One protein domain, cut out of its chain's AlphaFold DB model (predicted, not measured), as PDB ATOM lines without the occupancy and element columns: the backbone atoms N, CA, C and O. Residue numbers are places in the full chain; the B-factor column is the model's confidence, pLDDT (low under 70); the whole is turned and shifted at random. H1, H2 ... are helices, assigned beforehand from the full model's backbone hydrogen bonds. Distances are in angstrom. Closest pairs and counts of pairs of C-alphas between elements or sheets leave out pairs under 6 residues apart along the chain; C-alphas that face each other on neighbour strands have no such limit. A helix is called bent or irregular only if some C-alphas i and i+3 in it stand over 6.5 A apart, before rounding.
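Overview. This is residues 114 to 327 of the 327 residues of an uncharacterized protein of viral metagenome (UniProt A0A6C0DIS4). Three long helices, H1, H5 and H6, set in a triangle and steeply tilted to one another where they touch, make the body, with H5 touching both H1 and H6. Shorter helices gather about the ends of H1 and H6: H3 lies across the end of H1, with H2 beyond it, while H4 and the kinked H7 meet H6 near its end; the small H8 packs on residues 126 to 133 of H1, away from its ends. The long axis runs from the turn between H5 and H6 to the closing stretch, residues 304 to 327, which has no named element. The printed part has 214 residues with eight named helices, H1 to H8 in chain order, and no named strand; the class is all helix. It is compact, with a radius of gyration of the C-alphas of 18.0 A, and elongated, spanning 58 by 38 by 36 A.

Arrangement. H1, residues 115 to 140, touches H5, residues 195 to 216, with residues 116 to 128 alone, at a steep tilt of 39 degrees, opposite ways; the closest C-alphas, of Phe 120 and Ser 212, are 5.2 A apart. H5 touches H6, residues 222 to 247, at a steep tilt of 55 degrees, opposite ways, closest at the C-alphas of Leu 206 and Ser 229, 5.2 A. H1 and H6 are near each other. H3, residues 156 to 171, touches residues 139 to 140 of H1, about perpendicular at 74 degrees, the C-alphas of Met 140 and Cys 162 being closest at 4.2 A. H2, residues 146 to 154, and H3 only just touch, only at the corner, with 3 pairs of C-alphas within 8 A; the closest, of Ile 152 and Leu 158, are 5.3 A apart. H4, residues 185 to 191, touches H3, closest at the C-alphas of Thr 164 and Lys 190, 5.0 A. H4 only just touches H6, with 3 pairs within 8 A, closest at Phe 191 and Ala 245, 5.5 A between C-alphas. H7, residues 269 to 284, touches H6 with the C-alphas of Thr 243 and Lys 272 closest, 5.6 A. H8, residues 300 to 303, touches H1, closest at the C-alphas of Ile 130 and Ala 300, 5.1 A. Each O i to N i+4 pair is within hydrogen-bond range in H2 and H3; the counts are 21 of 22 in H1 and in H6, 16 of 18 in H5, 10 of 12 in H7 and 0 of 3 in H4, which has 3 of 4 O i to N i+3 pairs within range, while H8, with 4 residues, is too short for any O i to N i+4 pair.

Along the chain. H1 begins at C-alpha 115 (0.216, 19.487, -44.276) and is 35.6 A long; H6 is 36.7 A and H5 31.0 A. H7 is irregular, C-alphas 274 and 277 being 7.5 A apart, with a kink of 46 degrees near residue 276; H5 is only just irregular, C-alphas 196 and 199 being 6.8 A apart. H8 ends at C-alpha 303 (3.712, 40.215, -51.883).

Size, cuts and confidence. The C-alphas of Asn 219 and Glu 322 are the farthest apart, 57.6 A. The printed part has no cut; the links H3 to H4, H6 to H7 and H7 to H8 are long. The mean pLDDT of the printed part is 91.7, and residues 180 to 185 and 327 are under 70.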
ATOM      1  N   TYR A 114       1.407  15.497 -43.423       97.00
ATOM      2  CA  TYR A 114       2.479  16.489 -43.350       97.00
ATOM      3  C   TYR A 114       1.989  17.933 -43.516       97.00
ATOM      4  O   TYR A 114       2.755  18.862 -43.265       97.00
ATOM      5  N   THR A 115       0.726  18.152 -43.901       97.81
ATOM      6  CA  THR A 115       0.216  19.487 -44.276       97.81
ATOM      7  C   THR A 115       0.294  20.496 -43.140       97.81
ATOM      8  O   THR A 115       0.667  21.641 -43.382       97.81
ATOM      9  N   LYS A 116      -0.000  20.087 -41.901       98.38
ATOM     10  CA  LYS A 116       0.066  20.973 -40.728       98.38
ATOM     11  C   LYS A 116       1.489  21.441 -40.442       98.38
ATOM     12  O   LYS A 116       1.718  22.639 -40.315       98.38
ATOM     13  N   LEU A 117       2.446  20.509 -40.398       98.06
ATOM     14  CA  LEU A 117       3.862  20.829 -40.193       98.06
ATOM     15  C   LEU A 117       4.394  21.705 -41.334       98.06
ATOM     16  O   LEU A 117       5.028  22.724 -41.083       98.06
ATOM     17  N   ALA A 118       4.102  21.346 -42.584       98.25
ATOM     18  CA  ALA A 118       4.535  22.129 -43.735       98.25
ATOM     19  C   ALA A 118       3.931  23.543 -43.723       98.25
ATOM     20  O   ALA A 118       4.645  24.516 -43.943       98.25
ATOM     21  N   SER A 119       2.639  23.675 -43.400       98.62
ATOM     22  CA  SER A 119       1.977  24.981 -43.278       98.62
ATOM     23  C   SER A 119       2.569  25.811 -42.144       98.62
ATOM     24  O   SER A 119       2.786  27.001 -42.328       98.62
ATOM     25  N   PHE A 120       2.885  25.195 -40.999       98.62
ATOM     26  CA  PHE A 120       3.597  25.859 -39.906       98.62
ATOM     27  C   PHE A 120       4.930  26.454 -40.384       98.62
ATOM     28  O   PHE A 120       5.194  27.628 -40.137       98.62
ATOM     29  N   VAL A 121       5.737  25.676 -41.114       98.38
ATOM     30  CA  VAL A 121       7.035  26.129 -41.645       98.38
ATOM     31  C   VAL A 121       6.863  27.254 -42.670       98.38
ATOM     32  O   VAL A 121       7.556  28.268 -42.582       98.38
ATOM     33  N   PHE A 122       5.925  27.120 -43.614       98.25
ATOM     34  CA  PHE A 122       5.651  28.160 -44.610       98.25
ATOM     35  C   PHE A 122       5.148  29.461 -43.981       98.25
ATOM     36  O   PHE A 122       5.579  30.537 -44.387       98.25
ATOM     37  N   LEU A 123       4.261  29.383 -42.988       98.50
ATOM     38  CA  LEU A 123       3.768  30.561 -42.276       98.50
ATOM     39  C   LEU A 123       4.885  31.245 -41.491       98.50
ATOM     40  O   LEU A 123       5.026  32.461 -41.587       98.50
ATOM     41  N   LEU A 124       5.722  30.475 -40.788       98.38
ATOM     42  CA  LEU A 124       6.864  31.030 -40.068       98.38
ATOM     43  C   LEU A 124       7.800  31.772 -41.028       98.38
ATOM     44  O   LEU A 124       8.162  32.916 -40.758       98.38
ATOM     45  N   TYR A 125       8.124  31.179 -42.180       98.12
ATOM     46  CA  TYR A 125       8.904  31.855 -43.219       98.12
ATOM     47  C   TYR A 125       8.204  33.122 -43.728       98.12
ATOM     48  O   TYR A 125       8.838  34.167 -43.849       98.12
ATOM     49  N   MET A 126       6.901  33.052 -44.022       97.50
ATOM     50  CA  MET A 126       6.130  34.193 -44.524       97.50
ATOM     51  C   MET A 126       6.194  35.373 -43.554       97.50
ATOM     52  O   MET A 126       6.519  36.486 -43.966       97.50
ATOM     53  N   PHE A 127       5.976  35.130 -42.261       98.25
ATOM     54  CA  PHE A 127       6.119  36.169 -41.242       98.25
ATOM     55  C   PHE A 127       7.561  36.669 -41.108       98.25
ATOM     56  O   PHE A 127       7.765  37.861 -40.912       98.25
ATOM     57  N   SER A 128       8.556  35.795 -41.279       98.06
ATOM     58  CA  SER A 128       9.979  36.171 -41.264       98.06
ATOM     59  C   SER A 128      10.329  37.147 -42.395       98.06
ATOM     60  O   SER A 128      10.972  38.165 -42.153       98.06
ATOM     61  N   SER A 129       9.862  36.874 -43.617       97.69
ATOM     62  CA  SER A 129      10.062  37.764 -44.769       97.69
ATOM     63  C   SER A 129       9.318  39.094 -44.597       97.69
ATOM     64  O   SER A 129       9.877  40.149 -44.895       97.69
ATOM     65  N   ILE A 130       8.093  39.069 -44.059       97.69
ATOM     66  CA  ILE A 130       7.341  40.295 -43.743       97.69
ATOM     67  C   ILE A 130       8.050  41.106 -42.653       97.69
ATOM     68  O   ILE A 130       8.105  42.326 -42.755       97.69
ATOM     69  N   LEU A 131       8.614  40.464 -41.628       97.69
ATOM     70  CA  LEU A 131       9.358  41.151 -40.574       97.69
ATOM     71  C   LEU A 131      10.597  41.851 -41.116       97.69
ATOM     72  O   LEU A 131      10.788  43.024 -40.821       97.69
ATOM     73  N   GLU A 132      11.406  41.162 -41.921       98.00
ATOM     74  CA  GLU A 132      12.567  41.773 -42.574       98.00
ATOM     75  C   GLU A 132      12.150  43.002 -43.391       98.00
ATOM     76  O   GLU A 132      12.731  44.073 -43.239       98.00
ATOM     77  N   TRP A 133      11.075  42.877 -44.173       97.69
ATOM     78  CA  TRP A 133      10.521  43.985 -44.944       97.69
ATOM     79  C   TRP A 133      10.056  45.146 -44.062       97.69
ATOM     80  O   TRP A 133      10.352  46.299 -44.361       97.69
ATOM     81  N   LEU A 134       9.359  44.867 -42.954       96.31
ATOM     82  CA  LEU A 134       8.879  45.889 -42.019       96.31
ATOM     83  C   LEU A 134      10.037  46.610 -41.324       96.31
ATOM     84  O   LEU A 134      10.033  47.840 -41.264       96.31
ATOM     85  N   ILE A 135      11.015  45.861 -40.810       95.69
ATOM     86  CA  ILE A 135      12.204  46.420 -40.160       95.69
ATOM     87  C   ILE A 135      12.963  47.279 -41.166       95.69
ATOM     88  O   ILE A 135      13.233  48.446 -40.896       95.69
ATOM     89  N   HIS A 136      13.258  46.745 -42.346       96.69
ATOM     90  CA  HIS A 136      14.069  47.461 -43.314       96.69
ATOM     91  C   HIS A 136      13.335  48.694 -43.862       96.69
ATOM     92  O   HIS A 136      13.887  49.793 -43.864       96.69
ATOM     93  N   ARG A 137      12.052  48.576 -44.223       95.19
ATOM     94  CA  ARG A 137      11.260  49.704 -44.734       95.19
ATOM     95  C   ARG A 137      10.990  50.788 -43.697       95.19
ATOM     96  O   ARG A 137      11.059  51.965 -44.038       95.19
ATOM     97  N   TYR A 138      10.591  50.418 -42.481       94.12
ATOM     98  CA  TYR A 138      10.068  51.394 -41.522       94.12
ATOM     99  C   TYR A 138      11.055  51.774 -40.425       94.12
ATOM    100  O   TYR A 138      11.043  52.929 -40.006       94.12
ATOM    101  N   ILE A 139      11.889  50.837 -39.974       93.94
ATOM    102  CA  ILE A 139      12.868  51.084 -38.910       93.94
ATOM    103  C   ILE A 139      14.165  51.608 -39.522       93.94
ATOM    104  O   ILE A 139      14.538  52.742 -39.251       93.94
ATOM    105  N   MET A 140      14.811  50.831 -40.392       94.94
ATOM    106  CA  MET A 140      16.119  51.186 -40.953       94.94
ATOM    107  C   MET A 140      16.069  52.409 -41.879       94.94
ATOM    108  O   MET A 140      16.974  53.228 -41.860       94.94
ATOM    109  N   HIS A 141      15.000  52.574 -42.666       93.69
ATOM    110  CA  HIS A 141      14.789  53.775 -43.494       93.69
ATOM    111  C   HIS A 141      14.096  54.928 -42.759       93.69
ATOM    112  O   HIS A 141      13.653  55.869 -43.413       93.69
ATOM    113  N   CYS A 142      13.990  54.867 -41.426       90.38
ATOM    114  CA  CYS A 142      13.513  55.966 -40.581       90.38
ATOM    115  C   CYS A 142      12.200  56.578 -41.095       90.38
ATOM    116  O   CYS A 142      12.163  57.731 -41.529       90.38
ATOM    117  N   THR A 143      11.131  55.780 -41.105       85.56
ATOM    118  CA  THR A 143       9.863  56.147 -41.755       85.56
ATOM    119  C   THR A 143       9.404  57.582 -41.491       85.56
ATOM    120  O   THR A 143       9.471  58.093 -40.373       85.56
ATOM    121  N   THR A 144       8.843  58.218 -42.520       82.12
ATOM    122  CA  THR A 144       8.233  59.550 -42.414       82.12
ATOM    123  C   THR A 144       6.906  59.536 -41.656       82.12
ATOM    124  O   THR A 144       6.389  60.592 -41.300       82.12
ATOM    125  N   ASN A 145       6.351  58.355 -41.361       89.31
ATOM    126  CA  ASN A 145       5.170  58.229 -40.520       89.31
ATOM    127  C   ASN A 145       5.470  58.712 -39.090       89.31
ATOM    128  O   ASN A 145       6.244  58.083 -38.367       89.31
ATOM    129  N   GLU A 146       4.819  59.796 -38.668       87.06
ATOM    130  CA  GLU A 146       5.090  60.465 -37.389       87.06
ATOM    131  C   GLU A 146       4.957  59.541 -36.172       87.06
ATOM    132  O   GLU A 146       5.785  59.595 -35.262       87.06
ATOM    133  N   PHE A 147       3.952  58.660 -36.166       87.44
ATOM    134  CA  PHE A 147       3.702  57.751 -35.051       87.44
ATOM    135  C   PHE A 147       4.838  56.734 -34.886       87.44
ATOM    136  O   PHE A 147       5.398  56.599 -33.797       87.44
ATOM    137  N   ILE A 148       5.225  56.051 -35.969       86.44
ATOM    138  CA  ILE A 148       6.308  55.058 -35.925       86.44
ATOM    139  C   ILE A 148       7.655  55.747 -35.664       86.44
ATOM    140  O   ILE A 148       8.442  55.265 -34.852       86.44
ATOM    141  N   ASN A 149       7.904  56.899 -36.290       86.19
ATOM    142  CA  ASN A 149       9.128  57.673 -36.077       86.19
ATOM    143  C   ASN A 149       9.277  58.117 -34.613       86.19
ATOM    144  O   ASN A 149      10.371  58.076 -34.052       86.19
ATOM    145  N   SER A 150       8.171  58.492 -33.963       89.62
ATOM    146  CA  SER A 150       8.166  58.786 -32.529       89.62
ATOM    147  C   SER A 150       8.639  57.578 -31.716       89.62
ATOM    148  O   SER A 150       9.516  57.725 -30.870       89.62
ATOM    149  N   ILE A 151       8.155  56.369 -32.016       87.19
ATOM    150  CA  ILE A 151       8.598  55.142 -31.332       87.19
ATOM    151  C   ILE A 151      10.097  54.894 -31.556       87.19
ATOM    152  O   ILE A 151      10.820  54.662 -30.587       87.19
ATOM    153  N   ILE A 152      10.576  54.991 -32.802       87.62
ATOM    154  CA  ILE A 152      11.990  54.774 -33.158       87.62
ATOM    155  C   ILE A 152      12.902  55.712 -32.358       87.62
ATOM    156  O   ILE A 152      13.866  55.258 -31.748       87.62
ATOM    157  N   LYS A 153      12.563  57.005 -32.282       88.25
ATOM    158  CA  LYS A 153      13.367  58.015 -31.572       88.25
ATOM    159  C   LYS A 153      13.490  57.777 -30.064       88.25
ATOM    160  O   LYS A 153      14.473  58.213 -29.473       88.25
ATOM    161  N   HIS A 154      12.513  57.115 -29.441       91.25
ATOM    162  CA  HIS A 154      12.516  56.844 -27.997       91.25
ATOM    163  C   HIS A 154      13.203  55.526 -27.623       91.25
ATOM    164  O   HIS A 154      13.447  55.283 -26.441       91.25
ATOM    165  N   ILE A 155      13.514  54.673 -28.601       88.81
ATOM    166  CA  ILE A 155      14.140  53.371 -28.380       88.81
ATOM    167  C   ILE A 155      15.565  53.420 -28.958       88.81
ATOM    168  O   ILE A 155      15.715  53.314 -30.174       88.81
ATOM    169  N   PRO A 156      16.615  53.551 -28.117       87.94
ATOM    170  CA  PRO A 156      17.976  53.854 -28.573       87.94
ATOM    171  C   PRO A 156      18.485  52.950 -29.698       87.94
ATOM    172  O   PRO A 156      18.891  53.444 -30.737       87.94
ATOM    173  N   TYR A 157      18.346  51.629 -29.561       86.44
ATOM    174  CA  TYR A 157      18.839  50.695 -30.578       86.44
ATOM    175  C   TYR A 157      18.105  50.797 -31.928       86.44
ATOM    176  O   TYR A 157      18.697  50.502 -32.964       86.44
ATOM    177  N   LEU A 158      16.829  51.209 -31.949       89.62
ATOM    178  CA  LEU A 158      16.095  51.428 -33.203       89.62
ATOM    179  C   LEU A 158      16.559  52.711 -33.885       89.62
ATOM    180  O   LEU A 158      16.692  52.734 -35.107       89.62
ATOM    181  N   LYS A 159      16.802  53.760 -33.093       89.06
ATOM    182  CA  LYS A 159      17.384  55.009 -33.578       89.06
ATOM    183  C   LYS A 159      18.770  54.757 -34.175       89.06
ATOM    184  O   LYS A 159      18.993  55.141 -35.317       89.06
ATOM    185  N   ASP A 160      19.635  54.049 -33.454       89.00
ATOM    186  CA  ASP A 160      20.982  53.714 -33.922       89.00
ATOM    187  C   ASP A 160      20.918  52.898 -35.225       89.00
ATOM    188  O   ASP A 160      21.595  53.234 -36.188       89.00
ATOM    189  N   THR A 161      20.029  51.896 -35.307       90.81
ATOM    190  CA  THR A 161      19.800  51.098 -36.534       90.81
ATOM    191  C   THR A 161      19.368  51.958 -37.729       90.81
ATOM    192  O   THR A 161      19.722  51.678 -38.870       90.81
ATOM    193  N   CYS A 162      18.561  52.988 -37.479       92.38
ATOM    194  CA  CYS A 162      18.098  53.941 -38.483       92.38
ATOM    195  C   CYS A 162      19.254  54.830 -38.983       92.38
ATOM    196  O   CYS A 162      19.483  54.940 -40.188       92.38
ATOM    197  N   GLU A 163      20.018  55.424 -38.064       90.69
ATOM    198  CA  GLU A 163      21.131  56.319 -38.396       90.69
ATOM    199  C   GLU A 163      22.255  55.569 -39.131       90.69
ATOM    200  O   GLU A 163      22.672  56.002 -40.208       90.69
ATOM    201  N   THR A 164      22.667  54.394 -38.639       91.31
ATOM    202  CA  THR A 164      23.722  53.595 -39.288       91.31
ATOM    203  C   THR A 164      23.310  53.084 -40.666       91.31
ATOM    204  O   THR A 164      24.154  52.978 -41.558       91.31
ATOM    205  N   HIS A 165      22.023  52.796 -40.884       94.31
ATOM    206  CA  HIS A 165      21.530  52.357 -42.190       94.31
ATOM    207  C   HIS A 165      21.428  53.495 -43.209       94.31
ATOM    208  O   HIS A 165      21.702  53.291 -44.391       94.31
ATOM    209  N   ILE A 166      21.071  54.711 -42.789       92.38
ATOM    210  CA  ILE A 166      21.156  55.878 -43.681       92.38
ATOM    211  C   ILE A 166      22.612  56.116 -44.083       92.38
ATOM    212  O   ILE A 166      22.899  56.287 -45.269       92.38
ATOM    213  N   GLU A 167      23.538  56.077 -43.123       90.62
ATOM    214  CA  GLU A 167      24.968  56.204 -43.408       90.62
ATOM    215  C   GLU A 167      25.467  55.102 -44.348       90.62
ATOM    216  O   GLU A 167      26.262  55.379 -45.244       90.62
ATOM    217  N   HIS A 168      24.990  53.867 -44.190       92.44
ATOM    218  CA  HIS A 168      25.255  52.770 -45.125       92.44
ATOM    219  C   HIS A 168      24.870  53.142 -46.565       92.44
ATOM    220  O   HIS A 168      25.712  53.083 -47.456       92.44
ATOM    221  N   HIS A 169      23.640  53.616 -46.789       92.94
ATOM    222  CA  HIS A 169      23.162  54.039 -48.117       92.94
ATOM    223  C   HIS A 169      23.979  55.184 -48.731       92.94
ATOM    224  O   HIS A 169      24.116  55.247 -49.949       92.94
ATOM    225  N   VAL A 170      24.517  56.088 -47.909       89.88
ATOM    226  CA  VAL A 170      25.380  57.194 -48.366       89.88
ATOM    227  C   VAL A 170      26.785  56.702 -48.728       89.88
ATOM    228  O   VAL A 170      27.404  57.204 -49.668       89.88
ATOM    229  N   ASN A 171      27.290  55.704 -48.002       88.19
ATOM    230  CA  ASN A 171      28.646  55.183 -48.171       88.19
ATOM    231  C   ASN A 171      28.753  54.084 -49.236       88.19
ATOM    232  O   ASN A 171      29.853  53.601 -49.487       88.19
ATOM    233  N   VAL A 172      27.658  53.702 -49.890       90.56
ATOM    234  CA  VAL A 172      27.651  52.720 -50.981       90.56
ATOM    235  C   VAL A 172      27.661  53.426 -52.343       90.56
ATOM    236  O   VAL A 172      26.938  54.392 -52.583       90.56
ATOM    237  N   ASN A 173      28.513  52.953 -53.249       91.81
ATOM    238  CA  ASN A 173      28.583  53.390 -54.638       91.81
ATOM    239  C   ASN A 173      27.451  52.810 -55.486       91.81
ATOM    240  O   ASN A 173      26.797  51.837 -55.127       91.81
ATOM    241  N   VAL A 174      27.272  53.385 -56.678       91.38
ATOM    242  CA  VAL A 174      26.306  52.897 -57.675       91.38
ATOM    243  C   VAL A 174      26.584  51.439 -58.074       91.38
ATOM    244  O   VAL A 174      25.649  50.710 -58.373       91.38
ATOM    245  N   ASP A 175      27.845  51.001 -58.033       93.25
ATOM    246  CA  ASP A 175      28.270  49.619 -58.306       93.25
ATOM    247  C   ASP A 175      28.218  48.700 -57.070       93.25
ATOM    248  O   ASP A 175      28.808  47.622 -57.072       93.25
ATOM    249  N   MET A 176      27.530  49.130 -56.005       94.19
ATOM    250  CA  MET A 176      27.373  48.438 -54.721       94.19
ATOM    251  C   MET A 176      28.635  48.330 -53.854       94.19
ATOM    252  O   MET A 176      28.528  47.863 -52.716       94.19
ATOM    253  N   SER A 177      29.796  48.804 -54.318       92.62
ATOM    254  CA  SER A 177      31.028  48.852 -53.517       92.62
ATOM    255  C   SER A 177      30.968  49.924 -52.418       92.62
ATOM    256  O   SER A 177      30.187  50.871 -52.493       92.62
ATOM    257  N   VAL A 178      31.797  49.807 -51.380       89.12
ATOM    258  CA  VAL A 178      31.844  50.777 -50.267       89.12
ATOM    259  C   VAL A 178      32.860  51.894 -50.547       89.12
ATOM    260  O   VAL A 178      33.986  51.625 -50.958       89.12
ATOM    261  N   ASN A 179      32.470  53.149 -50.299       78.88
ATOM    262  CA  ASN A 179      33.288  54.357 -50.479       78.88
ATOM    263  C   ASN A 179      34.391  54.529 -49.427       78.88
ATOM    264  O   ASN A 179      35.436  55.118 -49.714       78.88
ATOM    265  N   ASP A 180      34.141  54.073 -48.202       68.56
ATOM    266  CA  ASP A 180      35.003  54.354 -47.059       68.56
ATOM    267  C   ASP A 180      36.297  53.532 -47.055       68.56
ATOM    268  O   ASP A 180      36.387  52.417 -47.576       68.56
ATOM    269  N   LYS A 181      37.315  54.083 -46.379       60.31
ATOM    270  CA  LYS A 181      38.528  53.340 -46.026       60.31
ATOM    271  C   LYS A 181      38.107  52.112 -45.220       60.31
ATOM    272  O   LYS A 181      37.417  52.245 -44.212       60.31
ATOM    273  N   LYS A 182      38.567  50.935 -45.648       57.75
ATOM    274  CA  LYS A 182      38.269  49.636 -45.026       57.75
ATOM    275  C   LYS A 182      38.559  49.577 -43.516       57.75
ATOM    276  O   LYS A 182      38.054  48.676 -42.871       57.75
ATOM    277  N   ASP A 183      39.301  50.539 -42.966       60.31
ATOM    278  CA  ASP A 183      39.848  50.514 -41.609       60.31
ATOM    279  C   ASP A 183      39.052  51.320 -40.555       60.31
ATOM    280  O   ASP A 183      39.538  51.454 -39.433       60.31
ATOM    281  N   ASP A 184      37.876  51.896 -40.861       69.06
ATOM    282  CA  ASP A 184      37.039  52.519 -39.812       69.06
ATOM    283  C   ASP A 184      36.243  51.441 -39.045       69.06
ATOM    284  O   ASP A 184      35.308  50.855 -39.601       69.06
ATOM    285  N   PRO A 185      36.549  51.183 -37.759       64.75
ATOM    286  CA  PRO A 185      35.856  50.171 -36.964       64.75
ATOM    287  C   PRO A 185      34.362  50.467 -36.748       64.75
ATOM    288  O   PRO A 185      33.617  49.549 -36.394       64.75
ATOM    289  N   ASN A 186      33.903  51.704 -36.972       70.12
ATOM    290  CA  ASN A 186      32.481  52.055 -36.924       70.12
ATOM    291  C   ASN A 186      31.711  51.568 -38.160       70.12
ATOM    292  O   ASN A 186      30.486  51.445 -38.103       70.12
ATOM    293  N   ASN A 187      32.400  51.219 -39.254       73.81
ATOM    294  CA  ASN A 187      31.749  50.717 -40.463       73.81
ATOM    295  C   ASN A 187      31.093  49.350 -40.255       73.81
ATOM    296  O   ASN A 187      30.095  49.062 -40.904       73.81
ATOM    297  N   ASP A 188      31.562  48.528 -39.312       76.88
ATOM    298  CA  ASP A 188      30.967  47.208 -39.055       76.88
ATOM    299  C   ASP A 188      29.462  47.277 -38.761       76.88
ATOM    300  O   ASP A 188      28.693  46.455 -39.265       76.88
ATOM    301  N   TYR A 189      29.033  48.273 -37.984       75.94
ATOM    302  CA  TYR A 189      27.636  48.445 -37.578       75.94
ATOM    303  C   TYR A 189      26.731  48.970 -38.702       75.94
ATOM    304  O   TYR A 189      25.509  48.927 -38.566       75.94
ATOM    305  N   LYS A 190      27.311  49.434 -39.817       82.81
ATOM    306  CA  LYS A 190      26.578  49.845 -41.025       82.81
ATOM    307  C   LYS A 190      26.165  48.635 -41.875       82.81
ATOM    308  O   LYS A 190      25.104  48.637 -42.488       82.81
ATOM    309  N   PHE A 191      26.983  47.578 -41.887       85.06
ATOM    310  CA  PHE A 191      26.782  46.414 -42.764       85.06
ATOM    311  C   PHE A 191      26.296  45.157 -42.030       85.06
ATOM    312  O   PHE A 191      25.804  44.232 -42.685       85.06
ATOM    313  N   ARG A 192      26.434  45.089 -40.698       89.88
ATOM    314  CA  ARG A 192      26.186  43.878 -39.898       89.88
ATOM    315  C   ARG A 192      25.305  44.162 -38.676       89.88
ATOM    316  O   ARG A 192      25.407  45.196 -38.028       89.88
ATOM    317  N   MET A 193      24.472  43.185 -38.339       91.06
ATOM    318  CA  MET A 193      23.642  43.105 -37.143       91.06
ATOM    319  C   MET A 193      24.467  42.662 -35.937       91.06
ATOM    320  O   MET A 193      25.169  41.641 -35.972       91.06
ATOM    321  N   GLY A 194      24.354  43.420 -34.849       91.38
ATOM    322  CA  GLY A 194      24.969  43.080 -33.571       91.38
ATOM    323  C   GLY A 194      24.026  42.328 -32.629       91.38
ATOM    324  O   GLY A 194      22.806  42.387 -32.771       91.38
ATOM    325  N   TRP A 195      24.590  41.714 -31.583       93.69
ATOM    326  CA  TRP A 195      23.841  40.950 -30.567       93.69
ATOM    327  C   TRP A 195      22.718  41.721 -29.863       93.69
ATOM    328  O   TRP A 195      21.811  41.115 -29.294       93.69
ATOM    329  N   HIS A 196      22.766  43.054 -29.876       90.75
ATOM    330  CA  HIS A 196      21.730  43.893 -29.281       90.75
ATOM    331  C   HIS A 196      20.362  43.736 -29.977       90.75
ATOM    332  O   HIS A 196      19.337  43.983 -29.341       90.75
ATOM    333  N   LEU A 197      20.326  43.273 -31.235       92.56
ATOM    334  CA  LEU A 197      19.090  42.984 -31.978       92.56
ATOM    335  C   LEU A 197      18.558  41.561 -31.750       92.56
ATOM    336  O   LEU A 197      17.389  41.292 -32.039       92.56
ATOM    337  N   PHE A 198      19.352  40.680 -31.141       95.38
ATOM    338  CA  PHE A 198      18.997  39.271 -30.997       95.38
ATOM    339  C   PHE A 198      17.753  39.072 -30.144       95.38
ATOM    340  O   PHE A 198      16.847  38.335 -30.520       95.38
ATOM    341  N   LEU A 199      17.673  39.742 -28.992       95.81
ATOM    342  CA  LEU A 199      16.523  39.612 -28.101       95.81
ATOM    343  C   LEU A 199      15.205  40.097 -28.745       95.81
ATOM    344  O   LEU A 199      14.241  39.326 -28.721       95.81
ATOM    345  N   PRO A 200      15.106  41.312 -29.327       94.50
ATOM    346  CA  PRO A 200      13.863  41.742 -29.973       94.50
ATOM    347  C   PRO A 200      13.485  40.877 -31.187       94.50
ATOM    348  O   PRO A 200      12.300  40.570 -31.370       94.50
ATOM    349  N   LEU A 201      14.459  40.413 -31.978       96.38
ATOM    350  CA  LEU A 201      14.195  39.475 -33.072       96.38
ATOM    351  C   LEU A 201      13.704  38.122 -32.546       96.38
ATOM    352  O   LEU A 201      12.696  37.611 -33.033       96.38
ATOM    353  N   PHE A 202      14.329  37.584 -31.499       98.25
ATOM    354  CA  PHE A 202      13.911  36.341 -30.853       98.25
ATOM    355  C   PHE A 202      12.468  36.394 -30.360       98.25
ATOM    356  O   PHE A 202      11.695  35.468 -30.621       98.25
ATOM    357  N   LEU A 203      12.079  37.483 -29.695       98.12
ATOM    358  CA  LEU A 203      10.699  37.670 -29.249       98.12
ATOM    359  C   LEU A 203       9.731  37.739 -30.438       98.12
ATOM    360  O   LEU A 203       8.664  37.130 -30.385       98.12
ATOM    361  N   SER A 204      10.129  38.395 -31.533       97.62
ATOM    362  CA  SER A 204       9.332  38.466 -32.764       97.62
ATOM    363  C   SER A 204       9.135  37.083 -33.400       97.62
ATOM    364  O   SER A 204       8.002  36.682 -33.680       97.62
ATOM    365  N   PHE A 205      10.209  36.300 -33.559       98.50
ATOM    366  CA  PHE A 205      10.130  34.932 -34.084       98.50
ATOM    367  C   PHE A 205       9.324  34.001 -33.173       98.50
ATOM    368  O   PHE A 205       8.565  33.169 -33.673       98.50
ATOM    369  N   LEU A 206       9.416  34.174 -31.852       98.62
ATOM    370  CA  LEU A 206       8.601  33.425 -30.899       98.62
ATOM    371  C   LEU A 206       7.112  33.736 -31.074       98.62
ATOM    372  O   LEU A 206       6.299  32.811 -31.161       98.62
ATOM    373  N   SER A 207       6.744  35.014 -31.198       98.56
ATOM    374  CA  SER A 207       5.369  35.418 -31.514       98.56
ATOM    375  C   SER A 207       4.886  34.810 -32.833       98.56
ATOM    376  O   SER A 207       3.784  34.261 -32.889       98.56
ATOM    377  N   PHE A 208       5.713  34.816 -33.880       98.50
ATOM    378  CA  PHE A 208       5.362  34.194 -35.159       98.50
ATOM    379  C   PHE A 208       5.233  32.679 -35.083       98.50
ATOM    380  O   PHE A 208       4.359  32.125 -35.750       98.50
ATOM    381  N   ALA A 209       6.034  31.997 -34.267       98.56
ATOM    382  CA  ALA A 209       5.876  30.567 -34.030       98.56
ATOM    383  C   ALA A 209       4.514  30.266 -33.378       98.56
ATOM    384  O   ALA A 209       3.812  29.354 -33.821       98.56
ATOM    385  N   PHE A 210       4.081  31.071 -32.400       98.56
ATOM    386  CA  PHE A 210       2.746  30.940 -31.803       98.56
ATOM    387  C   PHE A 210       1.618  31.202 -32.811       98.56
ATOM    388  O   PHE A 210       0.673  30.413 -32.882       98.56
ATOM    389  N   ILE A 211       1.728  32.257 -33.622       98.50
ATOM    390  CA  ILE A 211       0.738  32.577 -34.666       98.50
ATOM    391  C   ILE A 211       0.690  31.462 -35.721       98.50
ATOM    392  O   ILE A 211      -0.385  30.982 -36.075       98.50
ATOM    393  N   SER A 212       1.848  30.980 -36.175       98.56
ATOM    394  CA  SER A 212       1.956  29.895 -37.157       98.56
ATOM    395  C   SER A 212       1.359  28.597 -36.620       98.56
ATOM    396  O   SER A 212       0.629  27.915 -37.338       98.56
ATOM    397  N   LYS A 213       1.605  28.265 -35.344       98.31
ATOM    398  CA  LYS A 213       0.964  27.138 -34.650       98.31
ATOM    399  C   LYS A 213      -0.558  27.279 -34.649       98.31
ATOM    400  O   LYS A 213      -1.249  26.315 -34.971       98.31
ATOM    401  N   TYR A 214      -1.067  28.459 -34.297       98.44
ATOM    402  CA  TYR A 214      -2.503  28.724 -34.235       98.44
ATOM    403  C   TYR A 214      -3.176  28.553 -35.605       98.44
ATOM    404  O   TYR A 214      -4.135  27.795 -35.720       98.44
ATOM    405  N   ILE A 215      -2.634  29.182 -36.655       98.38
ATOM    406  CA  ILE A 215      -3.219  29.153 -38.007       98.38
ATOM    407  C   ILE A 215      -3.109  27.763 -38.649       98.38
ATOM    408  O   ILE A 215      -4.049  27.318 -39.306       98.38
ATOM    409  N   SER A 216      -1.976  27.071 -38.481       98.38
ATOM    410  CA  SER A 216      -1.742  25.747 -39.086       98.38
ATOM    411  C   SER A 216      -2.387  24.587 -38.326       98.38
ATOM    412  O   SER A 216      -2.436  23.469 -38.840       98.38
ATOM    413  N   GLY A 217      -2.794  24.801 -37.073       98.00
ATOM    414  CA  GLY A 217      -3.244  23.733 -36.182       98.00
ATOM    415  C   GLY A 217      -2.169  22.681 -35.872       98.00
ATOM    416  O   GLY A 217      -2.513  21.576 -35.437       98.00
ATOM    417  N   PHE A 218      -0.883  22.973 -36.123       98.31
ATOM    418  CA  PHE A 218       0.220  22.058 -35.837       98.31
ATOM    419  C   PHE A 218       0.473  21.970 -34.330       98.31
ATOM    420  O   PHE A 218       0.836  22.948 -33.675       98.31
ATOM    421  N   ASN A 219       0.281  20.783 -33.756       97.50
ATOM    422  CA  ASN A 219       0.439  20.593 -32.321       97.50
ATOM    423  C   ASN A 219       1.917  20.428 -31.945       97.50
ATOM    424  O   ASN A 219       2.463  19.328 -31.998       97.50
ATOM    425  N   ILE A 220       2.546  21.528 -31.545       97.62
ATOM    426  CA  ILE A 220       3.921  21.572 -31.044       97.62
ATOM    427  C   ILE A 220       3.951  22.121 -29.610       97.62
ATOM    428  O   ILE A 220       3.215  23.054 -29.260       97.62
ATOM    429  N   ALA A 221       4.786  21.521 -28.760       98.19
ATOM    430  CA  ALA A 221       5.000  21.975 -27.388       98.19
ATOM    431  C   ALA A 221       5.771  23.309 -27.342       98.19
ATOM    432  O   ALA A 221       6.454  23.683 -28.293       98.19
ATOM    433  N   VAL A 222       5.680  24.030 -26.219       98.19
ATOM    434  CA  VAL A 222       6.303  25.360 -26.069       98.19
ATOM    435  C   VAL A 222       7.829  25.300 -26.126       98.19
ATOM    436  O   VAL A 222       8.433  26.124 -26.804       98.19
ATOM    437  N   ILE A 223       8.454  24.304 -25.490       98.38
ATOM    438  CA  ILE A 223       9.922  24.190 -25.449       98.38
ATOM    439  C   ILE A 223      10.519  24.068 -26.868       98.38
ATOM    440  O   ILE A 223      11.376  24.884 -27.208       98.38
ATOM    441  N   PRO A 224      10.052  23.156 -27.749       98.12
ATOM    442  CA  PRO A 224      10.484  23.149 -29.145       98.12
ATOM    443  C   PRO A 224      10.253  24.467 -29.894       98.12
ATOM    444  O   PRO A 224      11.099  24.843 -30.694       98.12
ATOM    445  N   MET A 225       9.156  25.196 -29.642       97.94
ATOM    446  CA  MET A 225       8.931  26.504 -30.284       97.94
ATOM    447  C   MET A 225       9.967  27.544 -29.856       97.94
ATOM    448  O   MET A 225      10.459  28.290 -30.700       97.94
ATOM    449  N   VAL A 226      10.330  27.571 -28.571       98.56
ATOM    450  CA  VAL A 226      11.404  28.431 -28.054       98.56
ATOM    451  C   VAL A 226      12.728  28.097 -28.745       98.56
ATOM    452  O   VAL A 226      13.399  29.000 -29.238       98.56
ATOM    453  N   LEU A 227      13.066  26.808 -28.864       98.44
ATOM    454  CA  LEU A 227      14.283  26.363 -29.551       98.44
ATOM    455  C   LEU A 227      14.279  26.726 -31.043       98.44
ATOM    456  O   LEU A 227      15.263  27.270 -31.536       98.44
ATOM    457  N   ILE A 228      13.174  26.480 -31.753       98.00
ATOM    458  CA  ILE A 228      13.017  26.858 -33.167       98.00
ATOM    459  C   ILE A 228      13.194  28.367 -33.335       98.00
ATOM    460  O   ILE A 228      13.897  28.796 -34.245       98.00
ATOM    461  N   SER A 229      12.599  29.172 -32.455       98.62
ATOM    462  CA  SER A 229      12.689  30.636 -32.521       98.62
ATOM    463  C   SER A 229      14.117  31.113 -32.274       98.62
ATOM    464  O   SER A 229      14.616  31.947 -33.024       98.62
ATOM    465  N   PHE A 230      14.813  30.531 -31.294       98.50
ATOM    466  CA  PHE A 230      16.224  30.817 -31.027       98.50
ATOM    467  C   PHE A 230      17.110  30.485 -32.235       98.50
ATOM    468  O   PHE A 230      17.858  31.340 -32.705       98.50
ATOM    469  N   VAL A 231      16.977  29.274 -32.789       97.88
ATOM    470  CA  VAL A 231      17.747  28.832 -33.967       97.88
ATOM    471  C   VAL A 231      17.431  29.688 -35.193       97.88
ATOM    472  O   VAL A 231      18.345  30.049 -35.931       97.88
ATOM    473  N   THR A 232      16.162  30.043 -35.403       97.44
ATOM    474  CA  THR A 232      15.738  30.897 -36.523       97.44
ATOM    475  C   THR A 232      16.323  32.298 -36.388       97.44
ATOM    476  O   THR A 232      16.869  32.807 -37.357       97.44
ATOM    477  N   THR A 233      16.292  32.881 -35.187       98.12
ATOM    478  CA  THR A 233      16.880  34.202 -34.903       98.12
ATOM    479  C   THR A 233      18.377  34.210 -35.174       98.12
ATOM    480  O   THR A 233      18.867  35.048 -35.923       98.12
ATOM    481  N   PHE A 234      19.091  33.225 -34.623       97.06
ATOM    482  CA  PHE A 234      20.525  33.079 -34.849       97.06
ATOM    483  C   PHE A 234      20.839  32.916 -36.336       97.06
ATOM    484  O   PHE A 234      21.710  33.603 -36.855       97.06
ATOM    485  N   SER A 235      20.102  32.047 -37.034       95.75
ATOM    486  CA  SER A 235      20.290  31.818 -38.471       95.75
ATOM    487  C   SER A 235      20.002  33.074 -39.290       95.75
ATOM    488  O   SER A 235      20.712  33.338 -40.252       95.75
ATOM    489  N   TRP A 236      18.988  33.853 -38.911       96.44
ATOM    490  CA  TRP A 236      18.624  35.097 -39.580       96.44
ATOM    491  C   TRP A 236      19.760  36.117 -39.512       96.44
ATOM    492  O   TRP A 236      20.260  36.541 -40.552       96.44
ATOM    493  N   GLU A 237      20.224  36.443 -38.303       95.81
ATOM    494  CA  GLU A 237      21.318  37.403 -38.109       95.81
ATOM    495  C   GLU A 237      22.611  36.915 -38.757       95.81
ATOM    496  O   GLU A 237      23.300  37.669 -39.440       95.81
ATOM    497  N   TYR A 238      22.917  35.629 -38.594       95.31
ATOM    498  CA  TYR A 238      24.102  35.017 -39.171       95.31
ATOM    499  C   TYR A 238      24.094  35.087 -40.710       95.31
ATOM    500  O   TYR A 238      25.082  35.496 -41.322       95.31
ATOM    501  N   ILE A 239      22.979  34.726 -41.358       95.56
ATOM    502  CA  ILE A 239      22.854  34.788 -42.822       95.56
ATOM    503  C   ILE A 239      22.889  36.241 -43.298       95.56
ATOM    504  O   ILE A 239      23.548  36.510 -44.307       95.56
ATOM    505  N   TRP A 240      22.241  37.171 -42.588       96.12
ATOM    506  CA  TRP A 240      22.291  38.607 -42.885       96.12
ATOM    507  C   TRP A 240      23.727  39.135 -42.854       96.12
ATOM    508  O   TRP A 240      24.203  39.671 -43.855       96.12
ATOM    509  N   ASN A 241      24.453  38.897 -41.758       94.56
ATOM    510  CA  ASN A 241      25.815  39.395 -41.530       94.56
ATOM    511  C   ASN A 241      26.835  38.915 -42.562       94.56
ATOM    512  O   ASN A 241      27.853  39.575 -42.768       94.56
ATOM    513  N   LYS A 242      26.568  37.777 -43.209       93.06
ATOM    514  CA  LYS A 242      27.392  37.271 -44.311       93.06
ATOM    515  C   LYS A 242      26.906  37.765 -45.661       93.06
ATOM    516  O   LYS A 242      27.698  38.234 -46.467       93.06
ATOM    517  N   THR A 243      25.610  37.641 -45.924       94.75
ATOM    518  CA  THR A 243      25.039  37.906 -47.247       94.75
ATOM    519  C   THR A 243      25.069  39.392 -47.580       94.75
ATOM    520  O   THR A 243      25.545  39.748 -48.653       94.75
ATOM    521  N   HIS A 244      24.623  40.253 -46.662       95.81
ATOM    522  CA  HIS A 244      24.548  41.695 -46.887       95.81
ATOM    523  C   HIS A 244      25.940  42.308 -47.095       95.81
ATOM    524  O   HIS A 244      26.176  42.977 -48.096       95.81
ATOM    525  N   ALA A 245      26.895  42.001 -46.211       93.38
ATOM    526  CA  ALA A 245      28.278  42.460 -46.353       93.38
ATOM    527  C   ALA A 245      28.924  41.963 -47.663       93.38
ATOM    528  O   ALA A 245      29.574  42.736 -48.362       93.38
ATOM    529  N   ALA A 246      28.687  40.702 -48.046       93.12
ATOM    530  CA  ALA A 246      29.208  40.150 -49.296       93.12
ATOM    531  C   ALA A 246      28.593  40.788 -50.555       93.12
ATOM    532  O   ALA A 246      29.269  40.852 -51.579       93.12
ATOM    533  N   MET A 247      27.339  41.259 -50.506       95.50
ATOM    534  CA  MET A 247      26.736  42.040 -51.601       95.50
ATOM    535  C   MET A 247      27.426  43.396 -51.797       95.50
ATOM    536  O   MET A 247      27.347  43.949 -52.886       95.50
ATOM    537  N   HIS A 248      28.105  43.904 -50.768       94.62
ATOM    538  CA  HIS A 248      28.820  45.179 -50.787       94.62
ATOM    539  C   HIS A 248      30.343  45.039 -50.908       94.62
ATOM    540  O   HIS A 248      31.066  46.014 -50.724       94.62
ATOM    541  N   GLU A 249      30.849  43.825 -51.160       91.31
ATOM    542  CA  GLU A 249      32.291  43.524 -51.163       91.31
ATOM    543  C   GLU A 249      33.007  43.990 -49.875       91.31
ATOM    544  O   GLU A 249      34.194  44.331 -49.866       91.31
ATOM    545  N   PHE A 250      32.268  44.009 -48.761       88.50
ATOM    546  CA  PHE A 250      32.745  44.505 -47.479       88.50
ATOM    547  C   PHE A 250      33.448  43.390 -46.695       88.50
ATOM    548  O   PHE A 250      32.807  42.517 -46.104       88.50
ATOM    549  N   ASP A 251      34.781  43.440 -46.690       82.12
ATOM    550  CA  ASP A 251      35.671  42.425 -46.108       82.12
ATOM    551  C   ASP A 251      36.466  42.968 -44.908       82.12
ATOM    552  O   ASP A 251      37.692  43.038 -44.920       82.12
ATOM    553  N   HIS A 252      35.750  43.443 -43.885       81.44
ATOM    554  CA  HIS A 252      36.345  43.878 -42.616       81.44
ATOM    555  C   HIS A 252      36.261  42.773 -41.553       81.44
ATOM    556  O   HIS A 252      35.278  42.020 -41.528       81.44
ATOM    557  N   GLU A 253      37.239  42.695 -40.646       81.06
ATOM    558  CA  GLU A 253      37.249  41.702 -39.566       81.06
ATOM    559  C   GLU A 253      36.035  41.871 -38.636       81.06
ATOM    560  O   GLU A 253      35.858  42.894 -37.975       81.06
ATOM    561  N   TYR A 254      35.201  40.831 -38.550       85.25
ATOM    562  CA  TYR A 254      34.086  40.760 -37.609       85.25
ATOM    563  C   TYR A 254      34.284  39.606 -36.646       85.25
ATOM    564  O   TYR A 254      34.654  38.499 -37.037       85.25
ATOM    565  N   SER A 255      33.993  39.846 -35.373       87.75
ATOM    566  CA  SER A 255      34.111  38.832 -34.336       87.75
ATOM    567  C   SER A 255      32.740  38.351 -33.876       87.75
ATOM    568  O   SER A 255      31.776  39.115 -33.794       87.75
ATOM    569  N   ALA A 256      32.688  37.093 -33.437       89.88
ATOM    570  CA  ALA A 256      31.507  36.512 -32.802       89.88
ATOM    571  C   ALA A 256      31.082  37.247 -31.512       89.88
ATOM    572  O   ALA A 256      29.985  37.033 -31.010       89.88
ATOM    573  N   THR A 257      31.930  38.120 -30.954       90.69
ATOM    574  CA  THR A 257      31.587  38.972 -29.805       90.69
ATOM    575  C   THR A 257      30.725  40.176 -30.186       90.69
ATOM    576  O   THR A 257      30.043  40.707 -29.315       90.69
ATOM    577  N   LYS A 258      30.724  40.599 -31.460       90.31
ATOM    578  CA  LYS A 258      29.888  41.705 -31.960       90.31
ATOM    579  C   LYS A 258      28.508  41.218 -32.417       90.31
ATOM    580  O   LYS A 258      27.509  41.871 -32.124       90.31
ATOM    581  N   GLY A 259      28.441  40.052 -33.060       93.06
ATOM    582  CA  GLY A 259      27.203  39.407 -33.508       93.06
ATOM    583  C   GLY A 259      27.458  38.001 -34.065       93.06
ATOM    584  O   GLY A 259      28.615  37.578 -34.130       93.06
ATOM    585  N   PRO A 260      26.415  37.272 -34.498       92.38
ATOM    586  CA  PRO A 260      26.572  35.973 -35.149       92.38
ATOM    587  C   PRO A 260      27.400  36.090 -36.431       92.38
ATOM    588  O   PRO A 260      27.017  36.798 -37.365       92.38
ATOM    589  N   TYR A 261      28.538  35.397 -36.473       88.62
ATOM    590  CA  TYR A 261      29.452  35.381 -37.614       88.62
ATOM    591  C   TYR A 261      30.432  34.210 -37.528       88.62
ATOM    592  O   TYR A 261      30.710  33.706 -36.438       88.62
ATOM    593  N   ASP A 262      30.982  33.808 -38.674       84.25
ATOM    594  CA  ASP A 262      32.118  32.892 -38.744       84.25
ATOM    595  C   ASP A 262      33.025  33.139 -39.953       84.25
ATOM    596  O   ASP A 262      32.662  33.821 -40.911       84.25
ATOM    597  N   ASN A 263      34.172  32.458 -39.936       76.75
ATOM    598  CA  ASN A 263      35.160  32.444 -41.010       76.75
ATOM    599  C   ASN A 263      34.874  31.348 -42.060       76.75
ATOM    600  O   ASN A 263      35.761  30.572 -42.409       76.75
ATOM    601  N   GLY A 264      33.634  31.245 -42.550       78.94
ATOM    602  CA  GLY A 264      33.306  30.451 -43.742       78.94
ATOM    603  C   GLY A 264      32.587  29.111 -43.539       78.94
ATOM    604  O   GLY A 264      32.618  28.305 -44.465       78.94
ATOM    605  N   LEU A 265      31.915  28.838 -42.408       84.19
ATOM    606  CA  LEU A 265      31.228  27.539 -42.219       84.19
ATOM    607  C   LEU A 265      30.030  27.372 -43.162       84.19
ATOM    608  O   LEU A 265      29.800  26.284 -43.688       84.19
ATOM    609  N   VAL A 266      29.262  28.444 -43.384       86.12
ATOM    610  CA  VAL A 266      28.114  28.438 -44.301       86.12
ATOM    611  C   VAL A 266      28.429  29.260 -45.540       86.12
ATOM    612  O   VAL A 266      28.792  30.434 -45.448       86.12
ATOM    613  N   ASN A 267      28.236  28.641 -46.703       89.94
ATOM    614  CA  ASN A 267      28.316  29.297 -47.998       89.94
ATOM    615  C   ASN A 267      26.969  29.966 -48.338       89.94
ATOM    616  O   ASN A 267      25.973  29.280 -48.570       89.94
ATOM    617  N   THR A 268      26.948  31.299 -48.390       93.00
ATOM    618  CA  THR A 268      25.763  32.106 -48.725       93.00
ATOM    619  C   THR A 268      25.744  32.592 -50.181       93.00
ATOM    620  O   THR A 268      24.850  33.351 -50.550       93.00
ATOM    621  N   GLU A 269      26.654  32.119 -51.045       92.00
ATOM    622  CA  GLU A 269      26.763  32.550 -52.453       92.00
ATOM    623  C   GLU A 269      25.460  32.387 -53.235       92.00
ATOM    624  O   GLU A 269      25.109  33.229 -54.060       92.00
ATOM    625  N   TYR A 270      24.702  31.323 -52.959       91.12
ATOM    626  CA  TYR A 270      23.404  31.124 -53.594       91.12
ATOM    627  C   TYR A 270      22.397  32.223 -53.209       91.12
ATOM    628  O   TYR A 270      21.694  32.730 -54.082       91.12
ATOM    629  N   ILE A 271      22.339  32.602 -51.925       92.44
ATOM    630  CA  ILE A 271      21.443  33.659 -51.432       92.44
ATOM    631  C   ILE A 271      21.888  35.000 -52.013       92.44
ATOM    632  O   ILE A 271      21.070  35.690 -52.619       92.44
ATOM    633  N   LYS A 272      23.196  35.303 -51.934       93.19
ATOM    634  CA  LYS A 272      23.806  36.490 -52.545       93.19
ATOM    635  C   LYS A 272      23.394  36.609 -54.005       93.19
ATOM    636  O   LYS A 272      22.742  37.571 -54.376       93.19
ATOM    637  N   LYS A 273      23.684  35.598 -54.825       91.56
ATOM    638  CA  LYS A 273      23.375  35.612 -56.261       91.56
ATOM    639  C   LYS A 273      21.886  35.801 -56.552       91.56
ATOM    640  O   LYS A 273      21.536  36.425 -57.548       91.56
ATOM    641  N   ALA A 274      21.010  35.225 -55.732       90.38
ATOM    642  CA  ALA A 274      19.575  35.283 -55.971       90.38
ATOM    643  C   ALA A 274      18.929  36.610 -55.540       90.38
ATOM    644  O   ALA A 274      17.894  36.968 -56.100       90.38
ATOM    645  N   LEU A 275      19.513  37.315 -54.567       93.44
ATOM    646  CA  LEU A 275      18.969  38.555 -54.004       93.44
ATOM    647  C   LEU A 275      19.826  39.795 -54.295       93.44
ATOM    648  O   LEU A 275      19.386  40.897 -53.991       93.44
ATOM    649  N   TYR A 276      20.994  39.651 -54.934       94.25
ATOM    650  CA  TYR A 276      21.895  40.770 -55.241       94.25
ATOM    651  C   TYR A 276      21.180  41.859 -56.037       94.25
ATOM    652  O   TYR A 276      21.101  42.983 -55.571       94.25
ATOM    653  N   ASN A 277      20.558  41.516 -57.169       92.25
ATOM    654  CA  ASN A 277      19.856  42.503 -57.999       92.25
ATOM    655  C   ASN A 277      18.663  43.147 -57.267       92.25
ATOM    656  O   ASN A 277      18.300  44.283 -57.564       92.25
ATOM    657  N   ASN A 278      18.035  42.422 -56.326       93.62
ATOM    658  CA  ASN A 278      16.975  42.977 -55.480       93.62
ATOM    659  C   ASN A 278      17.560  44.080 -54.595       93.62
ATOM    660  O   ASN A 278      17.086  45.210 -54.612       93.62
ATOM    661  N   HIS A 279      18.642  43.765 -53.887       96.75
ATOM    662  CA  HIS A 279      19.323  44.701 -52.997       96.75
ATOM    663  C   HIS A 279      20.027  45.844 -53.746       96.75
ATOM    664  O   HIS A 279      20.044  46.976 -53.289       96.75
ATOM    665  N   GLU A 280      20.550  45.609 -54.941       95.56
ATOM    666  CA  GLU A 280      21.073  46.670 -55.806       95.56
ATOM    667  C   GLU A 280      19.964  47.646 -56.211       95.56
ATOM    668  O   GLU A 280      20.087  48.857 -56.023       95.56
ATOM    669  N   SER A 281      18.821  47.122 -56.660       94.94
ATOM    670  CA  SER A 281      17.650  47.950 -56.969       94.94
ATOM    671  C   SER A 281      17.178  48.742 -55.747       94.94
ATOM    672  O   SER A 281      16.744  49.880 -55.895       94.94
ATOM    673  N   HIS A 282      17.309  48.187 -54.540       96.62
ATOM    674  CA  HIS A 282      17.016  48.882 -53.287       96.62
ATOM    675  C   HIS A 282      17.888  50.128 -53.061       96.62
ATOM    676  O   HIS A 282      17.389  51.170 -52.623       96.62
ATOM    677  N   HIS A 283      19.188  50.032 -53.351       95.75
ATOM    678  CA  HIS A 283      20.121  51.157 -53.241       95.75
ATOM    679  C   HIS A 283      19.888  52.201 -54.331       95.75
ATOM    680  O   HIS A 283      19.942  53.401 -54.050       95.75
ATOM    681  N   LEU A 284      19.581  51.759 -55.550       94.94
ATOM    682  CA  LEU A 284      19.481  52.632 -56.720       94.94
ATOM    683  C   LEU A 284      18.107  53.296 -56.890       94.94
ATOM    684  O   LEU A 284      18.044  54.433 -57.351       94.94
ATOM    685  N   GLN A 285      17.011  52.637 -56.512       94.38
ATOM    686  CA  GLN A 285      15.655  53.176 -56.647       94.38
ATOM    687  C   GLN A 285      15.341  54.190 -55.538       94.38
ATOM    688  O   GLN A 285      15.268  53.845 -54.354       94.38
ATOM    689  N   LYS A 286      15.071  55.440 -55.922       92.75
ATOM    690  CA  LYS A 286      14.689  56.531 -55.011       92.75
ATOM    691  C   LYS A 286      13.245  56.996 -55.240       92.75
ATOM    692  O   LYS A 286      12.533  56.488 -56.107       92.75
ATOM    693  N   GLY A 287      12.810  57.952 -54.417       89.56
ATOM    694  CA  GLY A 287      11.474  58.550 -54.471       89.56
ATOM    695  C   GLY A 287      10.343  57.596 -54.075       89.56
ATOM    696  O   GLY A 287      10.543  56.630 -53.338       89.56
ATOM    697  N   ASP A 288       9.146  57.865 -54.594       87.06
ATOM    698  CA  ASP A 288       7.903  57.171 -54.217       87.06
ATOM    699  C   ASP A 288       7.891  55.676 -54.555       87.06
ATOM    700  O   ASP A 288       7.113  54.907 -53.990       87.06
ATOM    701  N   ARG A 289       8.763  55.252 -55.474       88.19
ATOM    702  CA  ARG A 289       8.899  53.855 -55.896       88.19
ATOM    703  C   ARG A 289       9.956  53.081 -55.111       88.19
ATOM    704  O   ARG A 289      10.240  51.943 -55.472       88.19
ATOM    705  N   LYS A 290      10.543  53.648 -54.050       92.88
ATOM    706  CA  LYS A 290      11.512  52.930 -53.204       92.88
ATOM    707  C   LYS A 290      10.930  51.593 -52.718       92.88
ATOM    708  O   LYS A 290       9.777  51.518 -52.294       92.88
ATOM    709  N   GLY A 291      11.731  50.535 -52.806       95.12
ATOM    710  CA  GLY A 291      11.295  49.159 -52.573       95.12
ATOM    711  C   GLY A 291      12.459  48.211 -52.296       95.12
ATOM    712  O   GLY A 291      13.539  48.670 -51.936       95.12
ATOM    713  N   ASN A 292      12.242  46.909 -52.488       96.56
ATOM    714  CA  ASN A 292      13.248  45.844 -52.440       96.56
ATOM    715  C   ASN A 292      13.913  45.679 -51.058       96.56
ATOM    716  O   ASN A 292      15.127  45.587 -50.920       96.56
ATOM    717  N   TYR A 293      13.099  45.679 -50.011       97.44
ATOM    718  CA  TYR A 293      13.508  45.663 -48.613       97.44
ATOM    719  C   TYR A 293      13.908  44.276 -48.080       97.44
ATOM    720  O   TYR A 293      14.496  44.192 -47.004       97.44
ATOM    721  N   ASN A 294      13.617  43.173 -48.769       97.50
ATOM    722  CA  ASN A 294      14.151  41.868 -48.384       97.50
ATOM    723  C   ASN A 294      15.581  41.681 -48.917       97.50
ATOM    724  O   ASN A 294      15.831  41.738 -50.120       97.50
ATOM    725  N   VAL A 295      16.519  41.391 -48.021       97.00
ATOM    726  CA  VAL A 295      17.945  41.180 -48.308       97.00
ATOM    727  C   VAL A 295      18.303  39.693 -48.294       97.00
ATOM    728  O   VAL A 295      19.102  39.250 -49.121       97.00
ATOM    729  N   ILE A 296      17.711  38.900 -47.390       96.81
ATOM    730  CA  ILE A 296      18.008  37.462 -47.236       96.81
ATOM    731  C   ILE A 296      16.813  36.531 -47.460       96.81
ATOM    732  O   ILE A 296      17.014  35.327 -47.656       96.81
ATOM    733  N   PHE A 297      15.584  37.051 -47.476       96.06
ATOM    734  CA  PHE A 297      14.399  36.282 -47.858       96.06
ATOM    735  C   PHE A 297      13.861  36.650 -49.240       96.06
ATOM    736  O   PHE A 297      14.030  37.751 -49.745       96.06
ATOM    737  N   PHE A 298      13.132  35.712 -49.839       93.06
ATOM    738  CA  PHE A 298      12.198  36.013 -50.918       93.06
ATOM    739  C   PHE A 298      10.826  36.244 -50.293       93.06
ATOM    740  O   PHE A 298      10.464  35.512 -49.376       93.06
ATOM    741  N   GLY A 299      10.014  37.161 -50.810       93.31
ATOM    742  CA  GLY A 299       8.600  37.174 -50.427       93.31
ATOM    743  C   GLY A 299       7.982  38.541 -50.342       93.31
ATOM    744  O   GLY A 299       7.304  38.946 -51.278       93.31
ATOM    745  N   ALA A 300       8.152  39.213 -49.209       95.25
ATOM    746  CA  ALA A 300       7.364  40.386 -48.870       95.25
ATOM    747  C   ALA A 300       7.507  41.525 -49.889       95.25
ATOM    748  O   ALA A 300       6.498  42.154 -50.195       95.25
ATOM    749  N   ASP A 301       8.672  41.715 -50.512       94.00
ATOM    750  CA  ASP A 301       8.789  42.662 -51.628       94.00
ATOM    751  C   ASP A 301       7.853  42.328 -52.790       94.00
ATOM    752  O   ASP A 301       7.186  43.207 -53.331       94.00
ATOM    753  N   GLU A 302       7.766  41.055 -53.172       89.94
ATOM    754  CA  GLU A 302       6.808  40.607 -54.179       89.94
ATOM    755  C   GLU A 302       5.380  40.804 -53.665       89.94
ATOM    756  O   GLU A 302       4.612  41.500 -54.325       89.94
ATOM    757  N   TRP A 303       5.057  40.257 -52.485       90.31
ATOM    758  CA  TRP A 303       3.712  40.215 -51.883       90.31
ATOM    759  C   TRP A 303       3.100  41.590 -51.623       90.31
ATOM    760  O   TRP A 303       1.882  41.743 -51.688       90.31
ATOM    761  N   LEU A 304       3.944  42.571 -51.321       90.19
ATOM    762  CA  LEU A 304       3.569  43.942 -50.978       90.19
ATOM    763  C   LEU A 304       3.917  44.934 -52.093       90.19
ATOM    764  O   LEU A 304       3.851  46.142 -51.880       90.19
ATOM    765  N   LEU A 305       4.254  44.424 -53.282       87.31
ATOM    766  CA  LEU A 305       4.422  45.191 -54.518       87.31
ATOM    767  C   LEU A 305       5.535  46.239 -54.441       87.31
ATOM    768  O   LEU A 305       5.415  47.345 -54.954       87.31
ATOM    769  N   THR A 306       6.623  45.864 -53.786       91.50
ATOM    770  CA  THR A 306       7.834  46.671 -53.630       91.50
ATOM    771  C   THR A 306       9.057  46.011 -54.270       91.50
ATOM    772  O   THR A 306      10.137  46.569 -54.184       91.50
ATOM    773  N   ASN A 307       8.923  44.866 -54.953       90.44
ATOM    774  CA  ASN A 307      10.010  44.294 -55.757       90.44
ATOM    775  C   ASN A 307      10.156  45.042 -57.095       90.44
ATOM    776  O   ASN A 307       9.569  44.642 -58.109       90.44
ATOM    777  N   ASN A 308      10.932  46.124 -57.106       89.00
ATOM    778  CA  ASN A 308      11.276  46.823 -58.337       89.00
ATOM    779  C   ASN A 308      12.390  46.068 -59.065       89.00
ATOM    780  O   ASN A 308      13.431  45.772 -58.492       89.00
ATOM    781  N   LYS A 309      12.166  45.767 -60.345       84.69
ATOM    782  CA  LYS A 309      13.160  45.117 -61.222       84.69
ATOM    783  C   LYS A 309      13.805  46.070 -62.223       84.69
ATOM    784  O   LYS A 309      14.757  45.711 -62.904       84.69
ATOM    785  N   THR A 310      13.236  47.261 -62.337       84.75
ATOM    786  CA  THR A 310      13.683  48.343 -63.206       84.75
ATOM    787  C   THR A 310      13.736  49.589 -62.358       84.75
ATOM    788  O   THR A 310      12.748  49.916 -61.701       84.75
ATOM    789  N   ILE A 311      14.887  50.248 -62.387       89.88
ATOM    790  CA  ILE A 311      15.124  51.493 -61.672       89.88
ATOM    791  C   ILE A 311      14.533  52.628 -62.507       89.88
ATOM    792  O   ILE A 311      14.855  52.767 -63.685       89.88
ATOM    793  N   ASP A 312      13.657  53.419 -61.901       90.62
ATOM    794  CA  ASP A 312      13.095  54.630 -62.495       90.62
ATOM    795  C   ASP A 312      13.175  55.771 -61.483       90.62
ATOM    796  O   ASP A 312      12.337  55.890 -60.585       90.62
ATOM    797  N   ASN A 313      14.199  56.607 -61.639       93.69
ATOM    798  CA  ASN A 313      14.425  57.790 -60.813       93.69
ATOM    799  C   ASN A 313      13.995  59.084 -61.518       93.69
ATOM    800  O   ASN A 313      14.310  60.165 -61.032       93.69
ATOM    801  N   THR A 314      13.262  59.007 -62.634       92.88
ATOM    802  CA  THR A 314      12.956  60.171 -63.485       92.88
ATOM    803  C   THR A 314      12.334  61.327 -62.701       92.88
ATOM    804  O   THR A 314      12.733  62.474 -62.871       92.88
ATOM    805  N   GLU A 315      11.368  61.036 -61.823       93.06
ATOM    806  CA  GLU A 315      10.726  62.066 -60.997       93.06
ATOM    807  C   GLU A 315      11.665  62.594 -59.907       93.06
ATOM    808  O   GLU A 315      11.753  63.801 -59.702       93.06
ATOM    809  N   TYR A 316      12.406  61.700 -59.249       93.62
ATOM    810  CA  TYR A 316      13.351  62.044 -58.186       93.62
ATOM    811  C   TYR A 316      14.461  62.984 -58.684       93.62
ATOM    812  O   TYR A 316      14.777  63.989 -58.045       93.62
ATOM    813  N   CYS A 317      14.994  62.704 -59.872       95.44
ATOM    814  CA  CYS A 317      16.099  63.442 -60.474       95.44
ATOM    815  C   CYS A 317      15.725  64.850 -60.953       95.44
ATOM    816  O   CYS A 317      16.614  65.655 -61.214       95.44
ATOM    817  N   LYS A 318      14.431  65.198 -61.018       95.25
ATOM    818  CA  LYS A 318      14.008  66.583 -61.295       95.25
ATOM    819  C   LYS A 318      14.432  67.554 -60.194       95.25
ATOM    820  O   LYS A 318      14.594  68.740 -60.474       95.25
ATOM    821  N   THR A 319      14.575  67.071 -58.960       95.06
ATOM    822  CA  THR A 319      14.923  67.886 -57.785       95.06
ATOM    823  C   THR A 319      16.264  67.520 -57.148       95.06
ATOM    824  O   THR A 319      16.695  68.249 -56.263       95.06
ATOM    825  N   HIS A 320      16.923  66.451 -57.616       93.25
ATOM    826  CA  HIS A 320      18.203  65.933 -57.101       93.25
ATOM    827  C   HIS A 320      19.181  65.627 -58.251       93.25
ATOM    828  O   HIS A 320      19.781  64.553 -58.321       93.25
ATOM    829  N   ALA A 321      19.280  66.535 -59.227       91.56
ATOM    830  CA  ALA A 321      20.049  66.325 -60.459       91.56
ATOM    831  C   ALA A 321      21.563  66.138 -60.220       91.56
ATOM    832  O   ALA A 321      22.276  65.650 -61.093       91.56
ATOM    833  N   GLU A 322      22.060  66.536 -59.053       91.56
ATOM    834  CA  GLU A 322      23.450  66.405 -58.626       91.56
ATOM    835  C   GLU A 322      23.833  64.995 -58.145       91.56
ATOM    836  O   GLU A 322      25.024  64.695 -58.024       91.56
ATOM    837  N   GLU A 323      22.863  64.125 -57.849       87.81
ATOM    838  CA  GLU A 323      23.153  62.775 -57.369       87.81
ATOM    839  C   GLU A 323      23.675  61.867 -58.488       87.81
ATOM    840  O   GLU A 323      23.152  61.857 -59.598       87.81
ATOM    841  N   LYS A 324      24.664  61.012 -58.183       86.31
ATOM    842  CA  LYS A 324      25.308  60.114 -59.168       86.31
ATOM    843  C   LYS A 324      24.327  59.216 -59.935       86.31
ATOM    844  O   LYS A 324      24.608  58.834 -61.061       86.31
ATOM    845  N   ILE A 325      23.204  58.861 -59.316       87.38
ATOM    846  CA  ILE A 325      22.147  58.015 -59.893       87.38
ATOM    847  C   ILE A 325      21.225  58.760 -60.877       87.38
ATOM    848  O   ILE A 325      20.341  58.138 -61.462       87.38
ATOM    849  N   CYS A 326      21.394  60.080 -61.002       88.19
ATOM    850  CA  CYS A 326      20.585  60.985 -61.817       88.19
ATOM    851  C   CYS A 326      21.328  61.560 -63.029       88.19
ATOM    852  O   CYS A 326      20.748  62.367 -63.757       88.19
ATOM    853  N   ILE A 327      22.591  61.164 -63.220       69.94
ATOM    854  CA  ILE A 327      23.485  61.654 -64.278       69.94
ATOM    855  C   ILE A 327      23.290  60.868 -65.573       69.94
ATOM    856  O   ILE A 327      23.219  59.619 -65.505       69.94
TER     857      ILE A 327